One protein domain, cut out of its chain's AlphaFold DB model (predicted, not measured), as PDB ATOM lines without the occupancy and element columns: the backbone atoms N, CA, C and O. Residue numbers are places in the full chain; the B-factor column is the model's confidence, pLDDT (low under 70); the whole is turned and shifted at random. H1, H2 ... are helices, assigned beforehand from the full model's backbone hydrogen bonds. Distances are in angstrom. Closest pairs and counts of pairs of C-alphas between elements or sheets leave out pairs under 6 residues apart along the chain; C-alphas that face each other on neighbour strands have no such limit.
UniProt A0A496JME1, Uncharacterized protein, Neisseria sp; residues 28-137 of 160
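AT A GLANCE: This is residues 28 to 137 of the 160 residues of an uncharacterized protein of Neisseria sp (UniProt A0A496JME1). Two long helices, H1 and H3, run opposite ways and cross at 43 degrees, with short H2 between them at one end. H4 packs on the first residues of H1, and H5 packs on H3. The 110 printed residues hold five named helices, H1 to H5 in order, and no named strand: all helix, compact, radius of gyration of the C-alphas 14.9 A, spans 45 by 26 by 20 A.

HOW THE PARTS SIT: H1, residues 28 to 50, touches H3, residues 64 to 88, at a steep tilt; their closest C-alphas, Val 42 and Arg 74, are 5.8 A apart. H3 touches H2, residues 53 to 61, with residues 65 to 66 alone, closest C-alphas Ile 59 and Asn 65, 5.7 A. H1 touches H4, residues 93 to 105, with residues 28 to 34 alone, closest C-alphas Lys 31 and Ala 98, 5.4 A. H3 touches H5, residues 124 to 131, with residues 71 to 79 alone, closest C-alphas Asn 71 and Thr 131, 6.0 A. Every O i to N i+4 pair is within hydrogen-bond range in H2, H4 and H5; in H1 17 of 19, in H3 20 of 21.

IN THESE COORDINATES: H1 begins at C-alpha 28 (-49.641, -26.423, 30.746) and measures 32.2 A, H3 36.6 A; H5 ends at C-alpha 131 (-36.850, -5.747, 33.704).

THE WHOLE: The farthest C-alphas, Arg 61 and Asp 91, are 46.7 A apart. The printed part has no cut; H4 to H5 is a long link, and no printed residue is under 70 in pLDDT.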
ATOM      1  N   ALA A  28     -48.565 -27.166  30.098       94.31
ATOM      2  CA  ALA A  28     -49.641 -26.423  30.746       94.31
ATOM      3  C   ALA A  28     -49.716 -26.694  32.256       94.31
ATOM      4  O   ALA A  28     -49.810 -25.747  33.034       94.31
ATOM      5  N   GLU A  29     -49.623 -27.958  32.667       93.56
ATOM      6  CA  GLU A  29     -49.609 -28.347  34.084       93.56
ATOM      7  C   GLU A  29     -48.369 -27.795  34.789       93.56
ATOM      8  O   GLU A  29     -48.488 -27.168  35.837       93.56
ATOM      9  N   TRP A  30     -47.187 -27.895  34.172       94.81
ATOM     10  CA  TRP A  30     -45.985 -27.286  34.739       94.81
ATOM     11  C   TRP A  30     -46.121 -25.776  34.924       94.81
ATOM     12  O   TRP A  30     -45.684 -25.253  35.944       94.81
ATOM     13  N   LYS A  31     -46.738 -25.055  33.980       95.19
ATOM     14  CA  LYS A  31     -46.979 -23.610  34.136       95.19
ATOM     15  C   LYS A  31     -47.886 -23.309  35.327       95.19
ATOM     16  O   LYS A  31     -47.648 -22.310  35.997       95.19
ATOM     17  N   GLN A  32     -48.876 -24.157  35.607       93.38
ATOM     18  CA  GLN A  32     -49.727 -24.013  36.793       93.38
ATOM     19  C   GLN A  32     -48.929 -24.245  38.081       93.38
ATOM     20  O   GLN A  32     -48.997 -23.417  38.985       93.38
ATOM     21  N   GLU A  33     -48.126 -25.308  38.144       91.44
ATOM     22  CA  GLU A  33     -47.255 -25.592  39.295       91.44
ATOM     23  C   GLU A  33     -46.246 -24.460  39.546       91.44
ATOM     24  O   GLU A  33     -46.031 -24.033  40.682       91.44
ATOM     25  N   ILE A  34     -45.651 -23.921  38.478       93.88
ATOM     26  CA  ILE A  34     -44.733 -22.781  38.559       93.88
ATOM     27  C   ILE A  34     -45.460 -21.546  39.099       93.88
ATOM     28  O   ILE A  34     -44.931 -20.885  39.990       93.88
ATOM     29  N   ASP A  35     -46.659 -21.240  38.597       94.00
ATOM     30  CA  ASP A  35     -47.437 -20.069  39.016       94.00
ATOM     31  C   ASP A  35     -47.810 -20.117  40.502       94.00
ATOM     32  O   ASP A  35     -47.605 -19.138  41.226       94.00
ATOM     33  N   GLN A  36     -48.254 -21.288  40.974       92.19
ATOM     34  CA  GLN A  36     -48.620 -21.533  42.372       92.19
ATOM     35  C   GLN A  36     -47.465 -21.281  43.349       92.19
ATOM     36  O   GLN A  36     -47.701 -20.934  44.506       92.19
ATOM     37  N   VAL A  37     -46.215 -21.428  42.901       92.19
ATOM     38  CA  VAL A  37     -45.030 -21.139  43.721       92.19
ATOM     39  C   VAL A  37     -44.514 -19.717  43.478       92.19
ATOM     40  O   VAL A  37     -44.158 -19.003  44.419       92.19
ATOM     41  N   PHE A  38     -44.459 -19.272  42.225       94.19
ATOM     42  CA  PHE A  38     -43.842 -18.002  41.860       94.19
ATOM     43  C   PHE A  38     -44.650 -16.794  42.339       94.19
ATOM     44  O   PHE A  38     -44.102 -15.944  43.044       94.19
ATOM     45  N   ARG A  39     -45.943 -16.706  42.000       93.06
ATOM     46  CA  ARG A  39     -46.752 -15.512  42.302       93.06
ATOM     47  C   ARG A  39     -46.832 -15.225  43.801       93.06
ATOM     48  O   ARG A  39     -46.436 -14.125  44.199       93.06
ATOM     49  N   PRO A  40     -47.178 -16.200  44.665       94.19
ATOM     50  CA  PRO A  40     -47.259 -15.938  46.099       94.19
ATOM     51  C   PRO A  40     -45.921 -15.524  46.718       94.19
ATOM     52  O   PRO A  40     -45.892 -14.722  47.649       94.19
ATOM     53  N   THR A  41     -44.791 -16.042  46.220       93.25
ATOM     54  CA  THR A  41     -43.471 -15.687  46.771       93.25
ATOM     55  C   THR A  41     -43.012 -14.288  46.373       93.25
ATOM     56  O   THR A  41     -42.297 -13.644  47.151       93.25
ATOM     57  N   VAL A  42     -43.419 -13.801  45.197       95.62
ATOM     58  CA  VAL A  42     -43.209 -12.409  44.779       95.62
ATOM     59  C   VAL A  42     -44.092 -11.482  45.603       95.62
ATOM     60  O   VAL A  42     -43.569 -10.567  46.239       95.62
ATOM     61  N   ASP A  43     -45.397 -11.745  45.639       94.12
ATOM     62  CA  ASP A  43     -46.365 -10.848  46.269       94.12
ATOM     63  C   ASP A  43     -46.111 -10.746  47.774       94.12
ATOM     64  O   ASP A  43     -45.949  -9.646  48.297       94.12
ATOM     65  N   ALA A  44     -45.879 -11.871  48.458       95.00
ATOM     66  CA  ALA A  44     -45.543 -11.849  49.879       95.00
ATOM     67  C   ALA A  44     -44.213 -11.126  50.167       95.00
ATOM     68  O   ALA A  44     -44.036 -10.554  51.244       95.00
ATOM     69  N   ALA A  45     -43.237 -11.167  49.251       94.00
ATOM     70  CA  ALA A  45     -41.994 -10.410  49.414       94.00
ATOM     71  C   ALA A  45     -42.223  -8.905  49.237       94.00
ATOM     72  O   ALA A  45     -41.658  -8.115  49.994       94.00
ATOM     73  N   PHE A  46     -43.068  -8.526  48.280       95.50
ATOM     74  CA  PHE A  46     -43.395  -7.134  48.010       95.50
ATOM     75  C   PHE A  46     -44.251  -6.519  49.116       95.50
ATOM     76  O   PHE A  46     -43.917  -5.443  49.603       95.50
ATOM     77  N   GLU A  47     -45.279  -7.226  49.583       96.06
ATOM     78  CA  GLU A  47     -46.129  -6.807  50.703       96.06
ATOM     79  C   GLU A  47     -45.321  -6.570  51.980       96.06
ATOM     80  O   GLU A  47     -45.534  -5.582  52.679       96.06
ATOM     81  N   ARG A  48     -44.335  -7.431  52.270       95.81
ATOM     82  CA  ARG A  48     -43.438  -7.225  53.418       95.81
ATOM     83  C   ARG A  48     -42.556  -5.993  53.269       95.81
ATOM     84  O   ARG A  48     -42.232  -5.366  54.271       95.81
ATOM     85  N   TRP A  49     -42.128  -5.674  52.052       95.38
ATOM     86  CA  TRP A  49     -41.275  -4.517  51.804       95.38
ATOM     87  C   TRP A  49     -42.066  -3.211  51.815       95.38
ATOM     88  O   TRP A  49     -41.641  -2.260  52.463       95.38
ATOM     89  N   VAL A  50     -43.218  -3.159  51.141       95.50
ATOM     90  CA  VAL A  50     -43.955  -1.910  50.868       95.50
ATOM     91  C   VAL A  50     -44.463  -1.209  52.133       95.50
ATOM     92  O   VAL A  50     -44.713  -0.010  52.108       95.50
ATOM     93  N   VAL A  51     -44.575  -1.938  53.246       95.62
ATOM     94  CA  VAL A  51     -44.992  -1.406  54.554       95.62
ATOM     95  C   VAL A  51     -43.830  -0.909  55.423       95.62
ATOM     96  O   VAL A  51     -44.049  -0.528  56.569       95.62
ATOM     97  N   THR A  52     -42.592  -0.943  54.927       96.62
ATOM     98  CA  THR A  52     -41.417  -0.449  55.662       96.62
ATOM     99  C   THR A  52     -41.239   1.059  55.491       96.62
ATOM    100  O   THR A  52     -41.528   1.602  54.424       96.62
ATOM    101  N   ASP A  53     -40.677   1.731  56.501       96.56
ATOM    102  CA  ASP A  53     -40.349   3.164  56.424       96.56
ATOM    103  C   ASP A  53     -39.412   3.475  55.241       96.56
ATOM    104  O   ASP A  53     -39.568   4.487  54.557       96.56
ATOM    105  N   GLU A  54     -38.467   2.571  54.951       93.25
ATOM    106  CA  GLU A  54     -37.568   2.673  53.797       93.25
ATOM    107  C   GLU A  54     -38.340   2.650  52.474       93.25
ATOM    108  O   GLU A  54     -38.079   3.470  51.588       93.25
ATOM    109  N   ALA A  55     -39.294   1.727  52.327       93.56
ATOM    110  CA  ALA A  55     -40.125   1.654  51.137       93.56
ATOM    111  C   ALA A  55     -40.994   2.903  50.986       93.56
ATOM    112  O   ALA A  55     -41.035   3.465  49.894       93.56
ATOM    113  N   ILE A  56     -41.618   3.377  52.071       95.25
ATOM    114  CA  ILE A  56     -42.442   4.593  52.069       95.25
ATOM    115  C   ILE A  56     -41.614   5.783  51.576       95.25
ATOM    116  O   ILE A  56     -41.962   6.387  50.560       95.25
ATOM    117  N   ALA A  57     -40.462   6.049  52.194       96.12
ATOM    118  CA  ALA A  57     -39.583   7.150  51.795       96.12
ATOM    119  C   ALA A  57     -39.083   7.011  50.342       96.12
ATOM    120  O   ALA A  57     -38.992   7.985  49.589       96.12
ATOM    121  N   THR A  58     -38.774   5.783  49.919       93.44
ATOM    122  CA  THR A  58     -38.322   5.475  48.557       93.44
ATOM    123  C   THR A  58     -39.413   5.739  47.515       93.44
ATOM    124  O   THR A  58     -39.118   6.254  46.429       93.44
ATOM    125  N   ILE A  59     -40.663   5.394  47.832       94.94
ATOM    126  CA  ILE A  59     -41.834   5.571  46.968       94.94
ATOM    127  C   ILE A  59     -42.246   7.044  46.913       94.94
ATOM    128  O   ILE A  59     -42.468   7.556  45.817       94.94
ATOM    129  N   GLU A  60     -42.285   7.741  48.051       96.00
ATOM    130  CA  GLU A  60     -42.571   9.181  48.120       96.00
ATOM    131  C   GLU A  60     -41.576   9.991  47.288       96.00
ATOM    132  O   GLU A  60     -41.960  10.917  46.572       96.00
ATOM    133  N   ARG A  61     -40.294   9.601  47.312       94.94
ATOM    134  CA  ARG A  61     -39.266  10.236  46.488       94.94
ATOM    135  C   ARG A  61     -39.525  10.039  44.996       94.94
ATOM    136  O   ARG A  61     -39.393  10.994  44.231       94.94
ATOM    137  N   GLN A  62     -39.812   8.808  44.564       95.31
ATOM    138  CA  GLN A  62     -40.179   8.498  43.179       95.31
ATOM    139  C   GLN A  62     -41.117   7.276  43.120       95.31
ATOM    140  O   GLN A  62     -40.650   6.151  43.318       95.31
ATOM    141  N   PRO A  63     -42.398   7.439  42.725       94.25
ATOM    142  CA  PRO A  63     -43.369   6.339  42.713       94.25
ATOM    143  C   PRO A  63     -42.969   5.133  41.847       94.25
ATOM    144  O   PRO A  63     -43.309   3.991  42.152       94.25
ATOM    145  N   ILE A  64     -42.172   5.359  40.793       93.69
ATOM    146  CA  ILE A  64     -41.617   4.298  39.933       93.69
ATOM    147  C   ILE A  64     -40.750   3.289  40.707       93.69
ATOM    148  O   ILE A  64     -40.551   2.165  40.246       93.69
ATOM    149  N   ASN A  65     -40.246   3.649  41.891       92.38
ATOM    150  CA  ASN A  65     -39.418   2.760  42.698       92.38
ATOM    151  C   ASN A  65     -40.186   1.544  43.229       92.38
ATOM    152  O   ASN A  65     -39.582   0.481  43.356       92.38
ATOM    153  N   ALA A  66     -41.505   1.646  43.434       94.38
ATOM    154  CA  ALA A  66     -42.336   0.481  43.746       94.38
ATOM    155  C   ALA A  66     -42.262  -0.567  42.623       94.38
ATOM    156  O   ALA A  66     -41.989  -1.740  42.870       94.38
ATOM    157  N   ILE A  67     -42.407  -0.130  41.367       94.06
ATOM    158  CA  ILE A  67     -42.335  -1.005  40.186       94.06
ATOM    159  C   ILE A  67     -40.926  -1.593  40.034       94.06
ATOM    160  O   ILE A  67     -40.772  -2.782  39.754       94.06
ATOM    161  N   ARG A  68     -39.882  -0.780  40.244       93.19
ATOM    162  CA  ARG A  68     -38.486  -1.249  40.193       93.19
ATOM    163  C   ARG A  68     -38.213  -2.330  41.236       93.19
ATOM    164  O   ARG A  68     -37.571  -3.325  40.905       93.19
ATOM    165  N   MET A  69     -38.713  -2.150  42.457       94.12
ATOM    166  CA  MET A  69     -38.555  -3.132  43.524       94.12
ATOM    167  C   MET A  69     -39.348  -4.409  43.239       94.12
ATOM    168  O   MET A  69     -38.809  -5.507  43.373       94.12
ATOM    169  N   TYR A  70     -40.586  -4.281  42.758       95.38
ATOM    170  CA  TYR A  70     -41.383  -5.432  42.336       95.38
ATOM    171  C   TYR A  70     -40.648  -6.243  41.257       95.38
ATOM    172  O   TYR A  70     -40.484  -7.455  41.384       95.38
ATOM    173  N   ASN A  71     -40.084  -5.585  40.239       95.38
ATOM    174  CA  ASN A  71     -39.290  -6.260  39.208       95.38
ATOM    175  C   ASN A  71     -38.012  -6.914  39.754       95.38
ATOM    176  O   ASN A  71     -37.658  -8.009  39.307       95.38
ATOM    177  N   LEU A  72     -37.330  -6.292  40.724       94.88
ATOM    178  CA  LEU A  72     -36.188  -6.912  41.404       94.88
ATOM    179  C   LEU A  72     -36.610  -8.217  42.092       94.88
ATOM    180  O   LEU A  72     -35.986  -9.254  41.869       94.88
ATOM    181  N   MET A  73     -37.708  -8.194  42.848       95.38
ATOM    182  CA  MET A  73     -38.235  -9.380  43.528       95.38
ATOM    183  C   MET A  73     -38.638 -10.476  42.545       95.38
ATOM    184  O   MET A  73     -38.296 -11.634  42.765       95.38
ATOM    185  N   ARG A  74     -39.272 -10.133  41.420       96.12
ATOM    186  CA  ARG A  74     -39.602 -11.103  40.363       96.12
ATOM    187  C   ARG A  74     -38.365 -11.807  39.811       96.12
ATOM    188  O   ARG A  74     -38.386 -13.024  39.663       96.12
ATOM    189  N   ASN A  75     -37.274 -11.079  39.561       95.62
ATOM    190  CA  ASN A  75     -36.019 -11.693  39.103       95.62
ATOM    191  C   ASN A  75     -35.422 -12.630  40.157       95.62
ATOM    192  O   ASN A  75     -34.958 -13.718  39.819       95.62
ATOM    193  N   ILE A  76     -35.442 -12.217  41.428       94.81
ATOM    194  CA  ILE A  76     -34.959 -13.040  42.541       94.81
ATOM    195  C   ILE A  76     -35.776 -14.333  42.621       94.81
ATOM    196  O   ILE A  76     -35.206 -15.418  42.514       94.81
ATOM    197  N   ARG A  77     -37.106 -14.227  42.740       96.06
ATOM    198  CA  ARG A  77     -37.994 -15.382  42.933       96.06
ATOM    199  C   ARG A  77     -38.007 -16.320  41.739       96.06
ATOM    200  O   ARG A  77     -37.973 -17.528  41.933       96.06
ATOM    201  N   TYR A  78     -37.963 -15.801  40.515       96.62
ATOM    202  CA  TYR A  78     -37.912 -16.660  39.333       96.62
ATOM    203  C   TYR A  78     -36.632 -17.510  39.319       96.62
ATOM    204  O   TYR A  78     -36.685 -18.716  39.076       96.62
ATOM    205  N   ASN A  79     -35.481 -16.911  39.648       95.25
ATOM    206  CA  ASN A  79     -34.212 -17.637  39.716       95.25
ATOM    207  C   ASN A  79     -34.187 -18.665  40.862       95.25
ATOM    208  O   ASN A  79     -33.578 -19.726  40.713       95.25
ATOM    209  N   GLU A  80     -34.838 -18.382  41.994       94.56
ATOM    210  CA  GLU A  80     -35.017 -19.349  43.087       94.56
ATOM    211  C   GLU A  80     -35.889 -20.531  42.656       94.56
ATOM    212  O   GLU A  80     -35.474 -21.677  42.833       94.56
ATOM    213  N   VAL A  81     -37.043 -20.260  42.031       95.12
ATOM    214  CA  VAL A  81     -37.954 -21.288  41.502       95.12
ATOM    215  C   VAL A  81     -37.239 -22.158  40.474       95.12
ATOM    216  O   VAL A  81     -37.289 -23.380  40.580       95.12
ATOM    217  N   TRP A  82     -36.489 -21.563  39.541       96.00
ATOM    218  CA  TRP A  82     -35.659 -22.320  38.601       96.00
ATOM    219  C   TRP A  82     -34.656 -23.235  39.309       96.00
ATOM    220  O   TRP A  82     -34.530 -24.412  38.970       96.00
ATOM    221  N   ASN A  83     -33.928 -22.699  40.289       95.19
ATOM    222  CA  ASN A  83     -32.893 -23.445  40.993       95.19
ATOM    223  C   ASN A  83     -33.459 -24.605  41.822       95.19
ATOM    224  O   ASN A  83     -32.782 -25.624  41.961       95.19
ATOM    225  N   ASP A  84     -34.653 -24.458  42.393       92.56
ATOM    226  CA  ASP A  84     -35.346 -25.540  43.096       92.56
ATOM    227  C   ASP A  84     -35.915 -26.569  42.109       92.56
ATOM    228  O   ASP A  84     -35.640 -27.764  42.244       92.56
ATOM    229  N   PHE A  85     -36.590 -26.103  41.052       92.50
ATOM    230  CA  PHE A  85     -37.119 -26.936  39.970       92.50
ATOM    231  C   PHE A  85     -36.038 -27.850  39.389       92.50
ATOM    232  O   PHE A  85     -36.197 -29.068  39.379       92.50
ATOM    233  N   ILE A  86     -34.898 -27.294  38.970       92.19
ATOM    234  CA  ILE A  86     -33.879 -28.070  38.254       92.19
ATOM    235  C   ILE A  86     -33.121 -29.055  39.152       92.19
ATOM    236  O   ILE A  86     -32.531 -30.014  38.657       92.19
ATOM    237  N   LYS A  87     -33.134 -28.842  40.474       89.69
ATOM    238  CA  LYS A  87     -32.607 -29.813  41.444       89.69
ATOM    239  C   LYS A  87     -33.543 -31.005  41.617       89.69
ATOM    240  O   LYS A  87     -33.056 -32.112  41.816       89.69
ATOM    241  N   ARG A  88     -34.859 -30.778  41.581       88.81
ATOM    242  CA  ARG A  88     -35.879 -31.818  41.792       88.81
ATOM    243  C   ARG A  88     -36.213 -32.580  40.515       88.81
ATOM    244  O   ARG A  88     -36.387 -33.792  40.564       88.81
ATOM    245  N   TYR A  89     -36.255 -31.877  39.387       89.19
ATOM    246  CA  TYR A  89     -36.685 -32.387  38.085       89.19
ATOM    247  C   TYR A  89     -35.629 -32.108  36.998       89.19
ATOM    248  O   TYR A  89     -35.922 -31.449  35.996       89.19
ATOM    249  N   PRO A  90     -34.376 -32.577  37.166       87.81
ATOM    250  CA  PRO A  90     -33.267 -32.231  36.270       87.81
ATOM    251  C   PRO A  90     -33.501 -32.636  34.806       87.81
ATOM    252  O   PRO A  90     -32.999 -31.961  33.900       87.81
ATOM    253  N   ASP A  91     -34.281 -33.696  34.584       87.50
ATOM    254  CA  ASP A  91     -34.544 -34.296  33.272       87.50
ATOM    255  C   ASP A  91     -35.929 -33.941  32.693       87.50
ATOM    256  O   ASP A  91     -36.284 -34.422  31.619       87.50
ATOM    257  N   SER A  92     -36.703 -33.076  33.363       90.38
ATOM    258  CA  SER A  92     -38.012 -32.627  32.870       90.38
ATOM    259  C   SER A  92     -37.855 -31.707  31.652       90.38
ATOM    260  O   SER A  92     -37.318 -30.598  31.733       90.38
ATOM    261  N   LYS A  93     -38.330 -32.173  30.496       93.38
ATOM    262  CA  LYS A  93     -38.249 -31.483  29.204       93.38
ATOM    263  C   LYS A  93     -39.353 -30.441  29.084       93.38
ATOM    264  O   LYS A  93     -39.075 -29.275  28.797       93.38
ATOM    265  N   ASN A  94     -40.587 -30.854  29.355       94.69
ATOM    266  CA  ASN A  94     -41.768 -30.007  29.377       94.69
ATOM    267  C   ASN A  94     -41.663 -28.961  30.481       94.69
ATOM    268  O   ASN A  94     -42.021 -27.814  30.240       94.69
ATOM    269  N   GLY A  95     -41.099 -29.294  31.644       94.31
ATOM    270  CA  GLY A  95     -40.885 -28.321  32.715       94.31
ATOM    271  C   GLY A  95     -39.868 -27.244  32.334       94.31
ATOM    272  O   GLY A  95     -40.094 -26.064  32.588       94.31
ATOM    273  N   ARG A  96     -38.792 -27.590  31.611       96.00
ATOM    274  CA  ARG A  96     -37.866 -26.582  31.053       96.00
ATOM    275  C   ARG A  96     -38.537 -25.691  29.999       96.00
ATOM    276  O   ARG A  96     -38.301 -24.481  29.999       96.00
ATOM    277  N   ILE A  97     -39.390 -26.252  29.138       97.31
ATOM    278  CA  ILE A  97     -40.198 -25.475  28.181       97.31
ATOM    279  C   ILE A  97     -41.159 -24.543  28.934       97.31
ATOM    280  O   ILE A  97     -41.180 -23.345  28.663       97.31
ATOM    281  N   ALA A  98     -41.878 -25.066  29.927       97.56
ATOM    282  CA  ALA A  98     -42.813 -24.331  30.768       97.56
ATOM    283  C   ALA A  98     -42.138 -23.179  31.515       97.56
ATOM    284  O   ALA A  98     -42.650 -22.066  31.476       97.56
ATOM    285  N   MET A  99     -40.961 -23.392  32.111       97.44
ATOM    286  CA  MET A  99     -40.183 -22.328  32.757       97.44
ATOM    287  C   MET A  99     -39.862 -21.188  31.786       97.44
ATOM    288  O   MET A  99     -39.971 -20.016  32.156       97.44
ATOM    289  N   CYS A 100     -39.485 -21.508  30.546       98.19
ATOM    290  CA  CYS A 100     -39.224 -20.508  29.513       98.19
ATOM    291  C   CYS A 100     -40.492 -19.754  29.104       98.19
ATOM    292  O   CYS A 100     -40.499 -18.523  29.086       98.19
ATOM    293  N   GLU A 101     -41.569 -20.477  28.792       98.19
ATOM    294  CA  GLU A 101     -42.839 -19.865  28.406       98.19
ATOM    295  C   GLU A 101     -43.419 -19.003  29.525       98.19
ATOM    296  O   GLU A 101     -43.931 -17.920  29.262       98.19
ATOM    297  N   TYR A 102     -43.299 -19.460  30.770       97.38
ATOM    298  CA  TYR A 102     -43.738 -18.725  31.945       97.38
ATOM    299  C   TYR A 102     -42.920 -17.441  32.136       97.38
ATOM    300  O   TYR A 102     -43.477 -16.372  32.355       97.38
ATOM    301  N   ALA A 103     -41.596 -17.484  31.954       97.44
ATOM    302  CA  ALA A 103     -40.784 -16.263  31.962       97.44
ATOM    303  C   ALA A 103     -41.191 -15.266  30.869       97.44
ATOM    304  O   ALA A 103     -41.102 -14.055  31.093       97.44
ATOM    305  N   LYS A 104     -41.632 -15.748  29.700       97.44
ATOM    306  CA  LYS A 104     -42.167 -14.887  28.636       97.44
ATOM    307  C   LYS A 104     -43.527 -14.298  28.995       97.44
ATOM    308  O   LYS A 104     -43.707 -13.095  28.825       97.44
ATOM    309  N   SER A 105     -44.454 -15.088  29.548       95.81
ATOM    310  CA  SER A 105     -45.745 -14.558  30.021       95.81
ATOM    311  C   SER A 105     -45.566 -13.548  31.152       95.81
ATOM    312  O   SER A 105     -46.287 -12.559  31.225       95.81
ATOM    313  N   GLU A 106     -44.542 -13.742  31.980       94.56
ATOM    314  CA  GLU A 106     -44.121 -12.792  32.999       94.56
ATOM    315  C   GLU A 106     -43.253 -11.653  32.437       94.56
ATOM    316  O   GLU A 106     -42.774 -10.815  33.194       94.56
ATOM    317  N   THR A 107     -43.014 -11.535  31.131       94.94
ATOM    318  CA  THR A 107     -42.172 -10.472  30.532       94.94
ATOM    319  C   THR A 107     -40.752 -10.365  31.123       94.94
ATOM    320  O   THR A 107     -40.063  -9.361  30.941       94.94
ATOM    321  N   LEU A 108     -40.286 -11.404  31.826       95.81
ATOM    322  CA  LEU A 108     -38.894 -11.546  32.260       95.81
ATOM    323  C   LEU A 108     -38.006 -11.792  31.033       95.81
ATOM    324  O   LEU A 108     -36.906 -11.252  30.919       95.81
ATOM    325  N   LEU A 109     -38.527 -12.559  30.076       96.81
ATOM    326  CA  LEU A 109     -37.957 -12.765  28.751       96.81
ATOM    327  C   LEU A 109     -38.900 -12.199  27.687       96.81
ATOM    328  O   LEU A 109     -40.116 -12.206  27.852       96.81
ATOM    329  N   LYS A 110     -38.331 -11.733  26.580       94.69
ATOM    330  CA  LYS A 110     -39.062 -11.361  25.369       94.69
ATOM    331  C   LYS A 110     -39.141 -12.548  24.419       94.69
ATOM    332  O   LYS A 110     -38.332 -13.477  24.485       94.69
ATOM    333  N   ASP A 111     -40.077 -12.491  23.479       92.00
ATOM    334  CA  ASP A 111     -40.296 -13.578  22.521       92.00
ATOM    335  C   ASP A 111     -39.054 -13.919  21.699       92.00
ATOM    336  O   ASP A 111     -38.809 -15.096  21.427       92.00
ATOM    337  N   ASN A 112     -38.250 -12.907  21.371       92.75
ATOM    338  CA  ASN A 112     -37.034 -13.018  20.573       92.75
ATOM    339  C   ASN A 112     -35.752 -13.257  21.388       92.75
ATOM    340  O   ASN A 112     -34.697 -13.441  20.783       92.75
ATOM    341  N   ASP A 113     -35.807 -13.258  22.722       93.06
ATOM    342  CA  ASP A 113     -34.608 -13.466  23.545       93.06
ATOM    343  C   ASP A 113     -34.119 -14.916  23.492       93.06
ATOM    344  O   ASP A 113     -32.917 -15.183  23.552       93.06
ATOM    345  N   VAL A 114     -35.053 -15.868  23.422       94.50
ATOM    346  CA  VAL A 114     -34.756 -17.302  23.455       94.50
ATOM    347  C   VAL A 114     -35.906 -18.114  22.862       94.50
ATOM    348  O   VAL A 114     -37.078 -17.760  22.996       94.50
ATOM    349  N   VAL A 115     -35.583 -19.246  22.238       94.88
ATOM    350  CA  VAL A 115     -36.573 -20.253  21.838       94.88
ATOM    351  C   VAL A 115     -36.790 -21.218  23.003       94.88
ATOM    352  O   VAL A 115     -35.830 -21.786  23.528       94.88
ATOM    353  N   CYS A 116     -38.045 -21.413  23.410       97.06
ATOM    354  CA  CYS A 116     -38.384 -22.340  24.487       97.06
ATOM    355  C   CYS A 116     -38.246 -23.780  23.990       97.06
ATOM    356  O   CYS A 116     -38.941 -24.202  23.073       97.06
ATOM    357  N   THR A 117     -37.292 -24.514  24.564       96.25
ATOM    358  CA  THR A 117     -36.962 -25.897  24.191       96.25
ATOM    359  C   THR A 117     -36.643 -26.712  25.439       96.25
ATOM    360  O   THR A 117     -36.370 -26.151  26.501       96.25
ATOM    361  N   GLU A 118     -36.572 -28.037  25.300       93.31
ATOM    362  CA  GLU A 118     -36.163 -28.957  26.375       93.31
ATOM    363  C   GLU A 118     -34.741 -28.700  26.920       93.31
ATOM    364  O   GLU A 118     -34.362 -29.248  27.949       93.31
ATOM    365  N   LYS A 119     -33.934 -27.864  26.251       93.06
ATOM    366  CA  LYS A 119     -32.574 -27.486  26.678       93.06
ATOM    367  C   LYS A 119     -32.512 -26.095  27.301       93.06
ATOM    368  O   LYS A 119     -31.417 -25.570  27.504       93.06
ATOM    369  N   PHE A 120     -33.661 -25.473  27.557       95.19
ATOM    370  CA  PHE A 120     -33.705 -24.146  28.147       95.19
ATOM    371  C   PHE A 120     -32.947 -24.107  29.479       95.19
ATOM    372  O   PHE A 120     -33.066 -25.004  30.313       95.19
ATOM    373  N   VAL A 121     -32.169 -23.041  29.643       94.56
ATOM    374  CA  VAL A 121     -31.570 -22.591  30.897       94.56
ATOM    375  C   VAL A 121     -31.742 -21.072  30.908       94.56
ATOM    376  O   VAL A 121     -31.349 -20.431  29.926       94.56
ATOM    377  N   PRO A 122     -32.322 -20.471  31.960       93.56
ATOM    378  CA  PRO A 122     -32.546 -19.040  31.966       93.56
ATOM    379  C   PRO A 122     -31.228 -18.265  31.953       93.56
ATOM    380  O   PRO A 122     -30.206 -18.689  32.497       93.56
ATOM    381  N   ASN A 123     -31.263 -17.091  31.328       92.38
ATOM    382  CA  ASN A 123     -30.143 -16.164  31.297       92.38
ATOM    383  C   ASN A 123     -30.470 -14.963  32.188       92.38
ATOM    384  O   ASN A 123     -31.193 -14.056  31.772       92.38
ATOM    385  N   ALA A 124     -29.920 -14.959  33.406       89.88
ATOM    386  CA  ALA A 124     -30.160 -13.902  34.389       89.88
ATOM    387  C   ALA A 124     -29.837 -12.513  33.828       89.88
ATOM    388  O   ALA A 124     -30.613 -11.586  34.028       89.88
ATOM    389  N   ALA A 125     -28.751 -12.380  33.062       91.38
ATOM    390  CA  ALA A 125     -28.334 -11.093  32.515       91.38
ATOM    391  C   ALA A 125     -29.351 -10.527  31.510       91.38
ATOM    392  O   ALA A 125     -29.605  -9.322  31.501       91.38
ATOM    393  N   ILE A 126     -29.964 -11.381  30.681       94.12
ATOM    394  CA  ILE A 126     -31.027 -10.958  29.755       94.12
ATOM    395  C   ILE A 126     -32.277 -10.544  30.537       94.12
ATOM    396  O   ILE A 126     -32.804  -9.457  30.299       94.12
ATOM    397  N   MET A 127     -32.701 -11.347  31.518       94.56
ATOM    398  CA  MET A 127     -33.882 -11.034  32.334       94.56
ATOM    399  C   MET A 127     -33.725  -9.709  33.086       94.56
ATOM    400  O   MET A 127     -34.590  -8.832  33.016       94.56
ATOM    401  N   GLN A 128     -32.565  -9.501  33.708       94.00
ATOM    402  CA  GLN A 128     -32.219  -8.258  34.391       94.00
ATOM    403  C   GLN A 128     -32.170  -7.073  33.423       94.00
ATOM    404  O   GLN A 128     -32.654  -5.990  33.740       94.00
ATOM    405  N   LYS A 129     -31.615  -7.254  32.216       94.00
ATOM    406  CA  LYS A 129     -31.601  -6.206  31.187       94.00
ATOM    407  C   LYS A 129     -33.016  -5.790  30.782       94.00
ATOM    408  O   LYS A 129     -33.236  -4.600  30.551       94.00
ATOM    409  N   ASN A 130     -33.940  -6.744  30.692       93.94
ATOM    410  CA  ASN A 130     -35.321  -6.502  30.283       93.94
ATOM    411  C   ASN A 130     -36.165  -5.806  31.350       93.94
ATOM    412  O   ASN A 130     -37.051  -5.034  30.998       93.94
ATOM    413  N   THR A 131     -35.906  -6.083  32.626       92.19
ATOM    414  CA  THR A 131     -36.850  -5.747  33.704       92.19
ATOM    415  C   THR A 131     -36.294  -4.802  34.764       92.19
ATOM    416  O   THR A 131     -37.072  -4.134  35.447       92.19
ATOM    417  N   LEU A 132     -34.967  -4.706  34.897       93.38
ATOM    418  CA  LEU A 132     -34.310  -3.908  35.929       93.38
ATOM    419  C   LEU A 132     -33.671  -2.638  35.364       93.38
ATOM    420  O   LEU A 132     -33.104  -2.615  34.261       93.38
ATOM    421  N   SER A 133     -33.691  -1.586  36.187       89.44
ATOM    422  CA  SER A 133     -32.828  -0.423  35.985       89.44
ATOM    423  C   SER A 133     -31.354  -0.852  36.052       89.44
ATOM    424  O   SER A 133     -31.036  -1.837  36.724       89.44
ATOM    425  N   PRO A 134     -30.432  -0.139  35.372       88.56
ATOM    426  CA  PRO A 134     -29.005  -0.480  35.365       88.56
ATOM    427  C   PRO A 134     -28.407  -0.699  36.762       88.56
ATOM    428  O   PRO A 134     -27.600  -1.602  36.949       88.56
ATOM    429  N   GLU A 135     -28.882   0.085  37.724       85.25
ATOM    430  CA  GLU A 135     -28.534   0.088  39.150       85.25
ATOM    431  C   GLU A 135     -28.741  -1.286  39.809       85.25
ATOM    432  O   GLU A 135     -27.944  -1.715  40.636       85.25
ATOM    433  N   ASN A 136     -29.780  -2.012  39.387       87.00
ATOM    434  CA  ASN A 136     -30.216  -3.257  40.019       87.00
ATOM    435  C   ASN A 136     -29.735  -4.519  39.285       87.00
ATOM    436  O   ASN A 136     -29.954  -5.631  39.766       87.00
ATOM    437  N   ARG A 137     -29.071  -4.392  38.126       85.25
ATOM    438  CA  ARG A 137     -28.715  -5.546  37.275       85.25
ATOM    439  C   ARG A 137     -27.718  -6.515  37.916       85.25
ATOM    440  O   ARG A 137     -27.654  -7.650  37.485       85.25
TER     441      ARG A 137